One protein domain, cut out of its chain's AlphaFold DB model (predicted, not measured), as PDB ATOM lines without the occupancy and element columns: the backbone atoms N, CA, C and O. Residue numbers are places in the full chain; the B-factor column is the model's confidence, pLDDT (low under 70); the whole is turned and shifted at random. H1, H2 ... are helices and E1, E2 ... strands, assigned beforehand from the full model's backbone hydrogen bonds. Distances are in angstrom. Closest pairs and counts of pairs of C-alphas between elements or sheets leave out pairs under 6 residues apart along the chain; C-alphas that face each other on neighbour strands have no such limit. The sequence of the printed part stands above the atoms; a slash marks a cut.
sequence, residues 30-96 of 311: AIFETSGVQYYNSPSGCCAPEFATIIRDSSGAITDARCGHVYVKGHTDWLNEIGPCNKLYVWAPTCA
ATOM      1  N   ALA A  30     -33.558 -19.980  44.143       73.75
ATOM      2  CA  ALA A  30     -33.354 -20.364  45.532       73.75
ATOM      3  C   ALA A  30     -32.684 -21.735  45.648       73.75
ATOM      4  O   ALA A  30     -32.848 -22.584  44.775       73.75
ATOM      5  N   ILE A  31     -31.966 -21.950  46.755       72.94
ATOM      6  CA  ILE A  31     -31.275 -23.204  47.078       72.94
ATOM      7  C   ILE A  31     -31.828 -23.746  48.399       72.94
ATOM      8  O   ILE A  31     -31.938 -23.003  49.375       72.94
ATOM      9  N   PHE A  32     -32.169 -25.032  48.450       66.12
ATOM     10  CA  PHE A  32     -32.552 -25.713  49.687       66.12
ATOM     11  C   PHE A  32     -31.316 -26.151  50.467       66.12
ATOM     12  O   PHE A  32     -30.549 -26.989  50.001       66.12
ATOM     13  N   GLU A  33     -31.148 -25.617  51.676       55.00
ATOM     14  CA  GLU A  33     -29.973 -25.869  52.525       55.00
ATOM     15  C   GLU A  33     -29.756 -27.358  52.844       55.00
ATOM     16  O   GLU A  33     -28.615 -27.806  52.911       55.00
ATOM     17  N   THR A  34     -30.827 -28.142  53.003       53.78
ATOM     18  CA  THR A  34     -30.745 -29.561  53.397       53.78
ATOM     19  C   THR A  34     -30.390 -30.513  52.258       53.78
ATOM     20  O   THR A  34     -29.953 -31.629  52.523       53.78
ATOM     21  N   SER A  35     -30.570 -30.110  50.999       58.03
ATOM     22  CA  SER A  35     -30.383 -31.000  49.844       58.03
ATOM     23  C   SER A  35     -29.563 -30.395  48.702       58.03
ATOM     24  O   SER A  35     -29.305 -31.078  47.715       58.03
ATOM     25  N   GLY A  36     -29.149 -29.126  48.802       63.97
ATOM     26  CA  GLY A  36     -28.444 -28.410  47.731       63.97
ATOM     27  C   GLY A  36     -29.283 -28.210  46.461       63.97
ATOM     28  O   GLY A  36     -28.759 -27.793  45.430       63.97
ATOM     29  N   VAL A  37     -30.580 -28.519  46.525       68.88
ATOM     30  CA  VAL A  37     -31.530 -28.493  45.407       68.88
ATOM     31  C   VAL A  37     -31.821 -27.037  45.039       68.88
ATOM     32  O   VAL A  37     -32.189 -26.242  45.903       68.88
ATOM     33  N   GLN A  38     -31.658 -26.681  43.764       78.75
ATOM     34  CA  GLN A  38     -31.844 -25.321  43.254       78.75
ATOM     35  C   GLN A  38     -33.136 -25.231  42.451       78.75
ATOM     36  O   GLN A  38     -33.390 -26.078  41.601       78.75
ATOM     37  N   TYR A  39     -33.945 -24.201  42.661       81.56
ATOM     38  CA  TYR A  39     -35.156 -23.980  41.874       81.56
ATOM     39  C   TYR A  39     -35.365 -22.504  41.556       81.56
ATOM     40  O   TYR A  39     -34.865 -21.610  42.232       81.56
ATOM     41  N   TYR A  40     -36.127 -22.277  40.500       82.44
ATOM     42  CA  TYR A  40     -36.475 -21.000  39.916       82.44
ATOM     43  C   TYR A  40     -37.999 -20.861  39.919       82.44
ATOM     44  O   TYR A  40     -38.720 -21.808  39.583       82.44
ATOM     45  N   ASN A  41     -38.498 -19.695  40.325       80.50
ATOM     46  CA  ASN A  41     -39.920 -19.378  40.267       80.50
ATOM     47  C   ASN A  41     -40.202 -18.380  39.146       80.50
ATOM     48  O   ASN A  41     -39.549 -17.352  39.072       80.50
ATOM     49  N   SER A  42     -41.220 -18.643  38.334       78.56
ATOM     50  CA  SER A  42     -41.627 -17.808  37.205       78.56
ATOM     51  C   SER A  42     -43.138 -17.603  37.162       78.56
ATOM     52  O   SER A  42     -43.882 -18.377  37.768       78.56
ATOM     53  N   PRO A  43     -43.637 -16.651  36.353       76.06
ATOM     54  CA  PRO A  43     -45.071 -16.525  36.101       76.06
ATOM     55  C   PRO A  43     -45.726 -17.806  35.548       76.06
ATOM     56  O   PRO A  43     -46.926 -18.000  35.731       76.06
ATOM     57  N   SER A  44     -44.965 -18.687  34.880       77.50
ATOM     58  CA  SER A  44     -45.465 -19.965  34.349       77.50
ATOM     59  C   SER A  44     -45.356 -21.141  35.329       77.50
ATOM     60  O   SER A  44     -45.766 -22.251  34.985       77.50
ATOM     61  N   GLY A  45     -44.841 -20.920  36.542       80.81
ATOM     62  CA  GLY A  45     -44.667 -21.938  37.581       80.81
ATOM     63  C   GLY A  45     -43.225 -22.051  38.071       80.81
ATOM     64  O   GLY A  45     -42.393 -21.186  37.796       80.81
ATOM     65  N   CYS A  46     -42.933 -23.134  38.796       85.56
ATOM     66  CA  CYS A  46     -41.638 -23.356  39.440       85.56
ATOM     67  C   CYS A  46     -40.910 -24.552  38.822       85.56
ATOM     68  O   CYS A  46     -41.517 -25.577  38.494       85.56
ATOM     69  N   CYS A  47     -39.598 -24.436  38.652       87.38
ATOM     70  CA  CYS A  47     -38.792 -25.458  38.001       87.38
ATOM     71  C   CYS A  47     -37.326 -25.383  38.421       87.38
ATOM     72  O   CYS A  47     -36.866 -24.355  38.899       87.38
ATOM     73  N   ALA A  48     -36.580 -26.467  38.247       87.25
ATOM     74  CA  ALA A  48     -35.133 -26.438  38.366       87.25
ATOM     75  C   ALA A  48     -34.515 -25.590  37.241       87.25
ATOM     76  O   ALA A  48     -35.139 -25.433  36.183       87.25
ATOM     77  N   PRO A  49     -33.291 -25.076  37.428       86.12
ATOM     78  CA  PRO A  49     -32.594 -24.285  36.421       86.12
ATOM     79  C   PRO A  49     -32.511 -24.944  35.040       86.12
ATOM     80  O   PRO A  49     -32.620 -24.262  34.027       86.12
ATOM     81  N   GLU A  50     -32.391 -26.269  34.977       86.44
ATOM     82  CA  GLU A  50     -32.309 -27.020  33.722       86.44
ATOM     83  C   GLU A  50     -33.625 -27.024  32.934       86.44
ATOM     84  O   GLU A  50     -33.650 -27.429  31.778       86.44
ATOM     85  N   PHE A  51     -34.724 -26.580  33.538       88.50
ATOM     86  CA  PHE A  51     -36.023 -26.422  32.885       88.50
ATOM     87  C   PHE A  51     -36.402 -24.955  32.695       88.50
ATOM     88  O   PHE A  51     -37.498 -24.664  32.219       88.50
ATOM     89  N   ALA A  52     -35.533 -24.021  33.069       86.88
ATOM     90  CA  ALA A  52     -35.785 -22.600  32.925       86.88
ATOM     91  C   ALA A  52     -35.159 -22.056  31.633       86.88
ATOM     92  O   ALA A  52     -34.097 -22.476  31.182       86.88
ATOM     93  N   THR A  53     -35.857 -21.117  31.001       85.69
ATOM     94  CA  THR A  53     -35.420 -20.423  29.789       85.69
ATOM     95  C   THR A  53     -35.403 -18.928  30.049       85.69
ATOM     96  O   THR A  53     -36.411 -18.367  30.480       85.69
ATOM     97  N   ILE A  54     -34.280 -18.285  29.738       84.19
ATOM     98  CA  ILE A  54     -34.105 -16.840  29.860       84.19
ATOM     99  C   ILE A  54     -34.375 -16.165  28.527       84.19
ATOM    100  O   ILE A  54     -33.810 -16.535  27.500       84.19
ATOM    101  N   ILE A  55     -35.235 -15.154  28.559       85.06
ATOM    102  CA  ILE A  55     -35.536 -14.290  27.429       85.06
ATOM    103  C   ILE A  55     -34.764 -12.993  27.632       85.06
ATOM    104  O   ILE A  55     -34.827 -12.367  28.691       85.06
ATOM    105  N   ARG A  56     -34.019 -12.603  26.600       85.12
ATOM    106  CA  ARG A  56     -33.229 -11.375  26.582       85.12
ATOM    107  C   ARG A  56     -33.715 -10.451  25.480       85.12
ATOM    108  O   ARG A  56     -34.224 -10.918  24.460       85.12
ATOM    109  N   ASP A  57     -33.574  -9.151  25.692       88.12
ATOM    110  CA  ASP A  57     -33.752  -8.177  24.618       88.12
ATOM    111  C   ASP A  57     -32.539  -8.137  23.672       88.12
ATOM    112  O   ASP A  57     -31.558  -8.869  23.826       88.12
ATOM    113  N   SER A  58     -32.602  -7.255  22.675       92.12
ATOM    114  CA  SER A  58     -31.532  -7.045  21.697       92.12
ATOM    115  C   SER A  58     -30.233  -6.486  22.290       92.12
ATOM    116  O   SER A  58     -29.206  -6.535  21.618       92.12
ATOM    117  N   SER A  59     -30.258  -5.964  23.519       90.75
ATOM    118  CA  SER A  59     -29.081  -5.482  24.251       90.75
ATOM    119  C   SER A  59     -28.467  -6.546  25.170       90.75
ATOM    120  O   SER A  59     -27.407  -6.321  25.749       90.75
ATOM    121  N   GLY A  60     -29.107  -7.718  25.279       81.56
ATOM    122  CA  GLY A  60     -28.686  -8.815  26.146       81.56
ATOM    123  C   GLY A  60     -29.233  -8.731  27.575       81.56
ATOM    124  O   GLY A  60     -28.928  -9.611  28.384       81.56
ATOM    125  N   ALA A  61     -30.059  -7.730  27.892       84.00
ATOM    126  CA  ALA A  61     -30.684  -7.611  29.204       84.00
ATOM    127  C   ALA A  61     -31.792  -8.659  29.373       84.00
ATOM    128  O   ALA A  61     -32.555  -8.923  28.441       84.00
ATOM    129  N   ILE A  62     -31.883  -9.259  30.563       81.06
ATOM    130  CA  ILE A  62     -32.945 -10.213  30.902       81.06
ATOM    131  C   ILE A  62     -34.282  -9.464  30.942       81.06
ATOM    132  O   ILE A  62     -34.451  -8.539  31.733       81.06
ATOM    133  N   THR A  63     -35.233  -9.878  30.105       83.94
ATOM    134  CA  THR A  63     -36.585  -9.294  30.056       83.94
ATOM    135  C   THR A  63     -37.642 -10.184  30.683       83.94
ATOM    136  O   THR A  63     -38.624  -9.681  31.222       83.94
ATOM    137  N   ASP A  64     -37.462 -11.498  30.599       82.25
ATOM    138  CA  ASP A  64     -38.399 -12.487  31.115       82.25
ATOM    139  C   ASP A  64     -37.660 -13.811  31.325       82.25
ATOM    140  O   ASP A  64     -36.591 -14.058  30.761       82.25
ATOM    141  N   ALA A  65     -38.234 -14.681  32.141       79.31
ATOM    142  CA  ALA A  65     -37.672 -15.979  32.430       79.31
ATOM    143  C   ALA A  65     -38.801 -16.970  32.729       79.31
ATOM    144  O   ALA A  65     -39.665 -16.728  33.573       79.31
ATOM    145  N   ARG A  66     -38.819 -18.095  32.009       85.50
ATOM    146  CA  ARG A  66     -39.958 -19.022  31.963       85.50
ATOM    147  C   ARG A  66     -39.549 -20.433  32.319       85.50
ATOM    148  O   ARG A  66     -38.542 -20.928  31.823       85.50
ATOM    149  N   CYS A  67     -40.389 -21.108  33.093       85.56
ATOM    150  CA  CYS A  67     -40.299 -22.551  33.242       85.56
ATOM    151  C   CYS A  67     -40.877 -23.245  32.006       85.56
ATOM    152  O   CYS A  67     -42.051 -23.068  31.673       85.56
ATOM    153  N   GLY A  68     -40.031 -24.011  31.321       82.44
ATOM    154  CA  GLY A  68     -40.344 -24.807  30.144       82.44
ATOM    155  C   GLY A  68     -40.434 -26.304  30.444       82.44
ATOM    156  O   GLY A  68     -40.352 -26.759  31.585       82.44
ATOM    157  N   HIS A  69     -40.637 -27.083  29.380       78.31
ATOM    158  CA  HIS A  69     -40.763 -28.538  29.470       78.31
ATOM    159  C   HIS A  69     -39.491 -29.303  29.099       78.31
ATOM    160  O   HIS A  69     -39.386 -30.484  29.419       78.31
ATOM    161  N   VAL A  70     -38.553 -28.630  28.434       78.00
ATOM    162  CA  VAL A  70     -37.329 -29.224  27.897       78.00
ATOM    163  C   VAL A  70     -36.228 -29.143  28.941       78.00
ATOM    164  O   VAL A  70     -35.995 -28.079  29.507       78.00
ATOM    165  N   TYR A  71     -35.558 -30.268  29.165       80.38
ATOM    166  CA  TYR A  71     -34.373 -30.350  30.006       80.38
ATOM    167  C   TYR A  71     -33.131 -29.880  29.232       80.38
ATOM    168  O   TYR A  71     -32.769 -30.471  28.214       80.38
ATOM    169  N   VAL A  72     -32.474 -28.826  29.713       79.31
ATOM    170  CA  VAL A  72     -31.272 -28.217  29.131       79.31
ATOM    171  C   VAL A  72     -30.135 -28.291  30.151       79.31
ATOM    172  O   VAL A  72     -29.932 -27.400  30.977       79.31
ATOM    173  N   LYS A  73     -29.387 -29.395  30.110       77.50
ATOM    174  CA  LYS A  73     -28.307 -29.671  31.066       77.50
ATOM    175  C   LYS A  73     -27.154 -28.671  30.935       77.50
ATOM    176  O   LYS A  73     -26.652 -28.446  29.838       77.50
ATOM    177  N   GLY A  74     -26.685 -28.147  32.071       71.88
ATOM    178  CA  GLY A  74     -25.435 -27.382  32.167       71.88
ATOM    179  C   GLY A  74     -25.492 -25.936  31.668       71.88
ATOM    180  O   GLY A  74     -24.462 -25.275  31.653       71.88
ATOM    181  N   HIS A  75     -26.666 -25.427  31.283       73.94
ATOM    182  CA  HIS A  75     -26.838 -24.041  30.841       73.94
ATOM    183  C   HIS A  75     -27.521 -23.197  31.926       73.94
ATOM    184  O   HIS A  75     -28.676 -22.789  31.791       73.94
ATOM    185  N   THR A  76     -26.811 -22.977  33.034       79.81
ATOM    186  CA  THR A  76     -27.352 -22.334  34.245       79.81
ATOM    187  C   THR A  76     -26.558 -21.109  34.701       79.81
ATOM    188  O   THR A  76     -26.870 -20.535  35.740       79.81
ATOM    189  N   ASP A  77     -25.584 -20.640  33.909       80.88
ATOM    190  CA  ASP A  77     -24.745 -19.473  34.242       80.88
ATOM    191  C   ASP A  77     -25.561 -18.198  34.503       80.88
ATOM    192  O   ASP A  77     -25.203 -17.382  35.355       80.88
ATOM    193  N   TRP A  78     -26.703 -18.070  33.821       79.69
ATOM    194  CA  TRP A  78     -27.654 -16.971  33.978       79.69
ATOM    195  C   TRP A  78     -28.274 -16.888  35.380       79.69
ATOM    196  O   TRP A  78     -28.803 -15.839  35.735       79.69
ATOM    197  N   LEU A  79     -28.208 -17.946  36.201       76.94
ATOM    198  CA  LEU A  79     -28.688 -17.901  37.587       76.94
ATOM    199  C   LEU A  79     -27.956 -16.837  38.405       76.94
ATOM    200  O   LEU A  79     -28.568 -16.203  39.257       76.94
ATOM    201  N   ASN A  80     -26.670 -16.606  38.119       77.00
ATOM    202  CA  ASN A  80     -25.866 -15.597  38.811       77.00
ATOM    203  C   ASN A  80     -26.337 -14.164  38.515       77.00
ATOM    204  O   ASN A  80     -26.050 -13.248  39.282       77.00
ATOM    205  N   GLU A  81     -27.045 -13.963  37.402       77.88
ATOM    206  CA  GLU A  81     -27.622 -12.671  37.016       77.88
ATOM    207  C   GLU A  81     -28.957 -12.402  37.728       77.88
ATOM    208  O   GLU A  81     -29.453 -11.276  37.722       77.88
ATOM    209  N   ILE A  82     -29.539 -13.427  38.354       75.00
ATOM    210  CA  ILE A  82     -30.824 -13.364  39.041       75.00
ATOM    211  C   ILE A  82     -30.600 -13.294  40.551       75.00
ATOM    212  O   ILE A  82     -29.820 -14.050  41.122       75.00
ATOM    213  N   GLY A  83     -31.330 -12.409  41.230       72.50
ATOM    214  CA  GLY A  83     -31.252 -12.284  42.686       72.50
ATOM    215  C   GLY A  83     -31.773 -13.527  43.435       72.50
ATOM    216  O   GLY A  83     -32.718 -14.177  42.977       72.50
ATOM    217  N   PRO A  84     -31.206 -13.853  44.613       72.00
ATOM    218  CA  PRO A  84     -31.684 -14.962  45.430       72.00
ATOM    219  C   PRO A  84     -33.050 -14.658  46.063       72.00
ATOM    220  O   PRO A  84     -33.312 -13.540  46.517       72.00
ATOM    221  N   CYS A  85     -33.903 -15.678  46.192       71.56
ATOM    222  CA  CYS A  85     -35.142 -15.585  46.959       71.56
ATOM    223  C   CYS A  85     -34.804 -15.529  48.461       71.56
ATOM    224  O   CYS A  85     -34.693 -16.554  49.131       71.56
ATOM    225  N   ASN A  86     -34.666 -14.331  49.024       61.09
ATOM    226  CA  ASN A  86     -34.253 -14.116  50.418       61.09
ATOM    227  C   ASN A  86     -35.205 -14.687  51.503       61.09
ATOM    228  O   ASN A  86     -34.912 -14.542  52.690       61.09
ATOM    229  N   LYS A  87     -36.319 -15.349  51.140       56.78
ATOM    230  CA  LYS A  87     -37.251 -16.031  52.061       56.78
ATOM    231  C   LYS A  87     -37.969 -17.222  51.406       56.78
ATOM    232  O   LYS A  87     -39.068 -17.061  50.886       56.78
ATOM    233  N   LEU A  88     -37.404 -18.430  51.490       55.62
ATOM    234  CA  LEU A  88     -37.967 -19.670  50.913       55.62
ATOM    235  C   LEU A  88     -39.426 -19.953  51.332       55.62
ATOM    236  O   LEU A  88     -40.250 -20.355  50.512       55.62
ATOM    237  N   TYR A  89     -39.772 -19.693  52.599       53.28
ATOM    238  CA  TYR A  89     -41.097 -19.996  53.162       53.28
ATOM    239  C   TYR A  89     -42.242 -19.177  52.544       53.28
ATOM    240  O   TYR A  89     -43.394 -19.605  52.587       53.28
ATOM    241  N   VAL A  90     -41.938 -18.012  51.961       56.19
ATOM    242  CA  VAL A  90     -42.934 -17.135  51.321       56.19
ATOM    243  C   VAL A  90     -43.446 -17.741  50.010       56.19
ATOM    244  O   VAL A  90     -44.560 -17.438  49.597       56.19
ATOM    245  N   TRP A  91     -42.673 -18.643  49.395       54.22
ATOM    246  CA  TRP A  91     -42.960 -19.221  48.077       54.22
ATOM    247  C   TRP A  91     -43.624 -20.601  48.132       54.22
ATOM    248  O   TRP A  91     -44.164 -21.068  47.129       54.22
ATOM    249  N   ALA A  92     -43.638 -21.256  49.300       53.28
ATOM    250  CA  ALA A  92     -44.358 -22.517  49.497       53.28
ATOM    251  C   ALA A  92     -45.857 -22.453  49.106       53.28
ATOM    252  O   ALA A  92     -46.358 -23.439  48.568       53.28
ATOM    253  N   PRO A  93     -46.588 -21.329  49.291       56.47
ATOM    254  CA  PRO A  93     -47.966 -21.191  48.815       56.47
ATOM    255  C   PRO A  93     -48.092 -20.965  47.299       56.47
ATOM    256  O   PRO A  93     -49.142 -21.270  46.735       56.47
ATOM    257  N   THR A  94     -47.070 -20.407  46.635       64.62
ATOM    258  CA  THR A  94     -47.130 -20.044  45.205       64.62
ATOM    259  C   THR A  94     -46.655 -21.174  44.293       64.62
ATOM    260  O   THR A  94     -47.196 -21.353  43.203       64.62
ATOM    261  N   CYS A  95     -45.688 -21.980  44.739       70.75
ATOM    262  CA  CYS A  95     -45.189 -23.132  43.991       70.75
ATOM    263  C   CYS A  95     -45.992 -24.395  44.320       70.75
ATOM    264  O   CYS A  95     -45.601 -25.195  45.168       70.75
ATOM    265  N   ALA A  96     -47.109 -24.610  43.620       68.75
ATOM    266  CA  ALA A  96     -47.924 -25.814  43.805       68.75
ATOM    267  C   ALA A  96     -47.230 -27.112  43.345       68.75
ATOM    268  O   ALA A  96     -47.662 -28.189  43.742       68.75
TER     269      ALA A  96
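This is residues 30 to 96 of the 311 residues of an uncharacterized protein of Ophiocordyceps camponoti-leonardi (nom. inval.) (UniProt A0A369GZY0). Little regular structure: two small strand hairpins, E1-E2 then E3-E4, make an elongated body, with short helix H1 near E3 and unnamed residues 82 to 96 running back to the E1 end. The 67 printed residues run E1, E2, E3, E4, H1; both two-strand sheets are antiparallel. The class is mixed, helices and strands, with 24 residues in named elements. It is compact, radius of gyration of the C-alphas 12.1 A, spanning 37 by 22 by 21 A.

Residues 30 to 31 pair antiparallel with 38 to 39 of E1, residues 38 to 42. E1 forms a hairpin with E2, residues 45 to 47, at 158 degrees; N 40 and O 47 are 2.7 A apart. E3, residues 52 to 56, forms a hairpin with E4, residues 62 to 67, at 159 degrees; N 53 and O 66 are 2.8 A apart. The closest C-alphas of E1 and E4, Ser 42 and Arg 66, are 5.6 A apart. H1, residues 77 to 81, is apart from E1 and E2; its closest C-alpha pair with E3, Trp 78 and Ile 54, is at 7.7 A. In H1, 0 of 1 O i to N i+4 pairs and 2 of 2 O i to N i+3 pairs are within hydrogen-bond range.

E1 begins at C-alpha 38 (-31.844, -25.321, 43.254) and spans 13.7 A, E2 6.9 A, E3 13.1 A, E4 14.6 A. H1, 7.9 A, ends at C-alpha 81 (-27.622, -12.671, 37.016).

The farthest C-alphas, Thr 34 and Ser 58, are 38.9 A apart. The printed part has no cut, and no link is long. The model's pLDDT is under 70 at residues 32 to 37, 86 to 94 and 96.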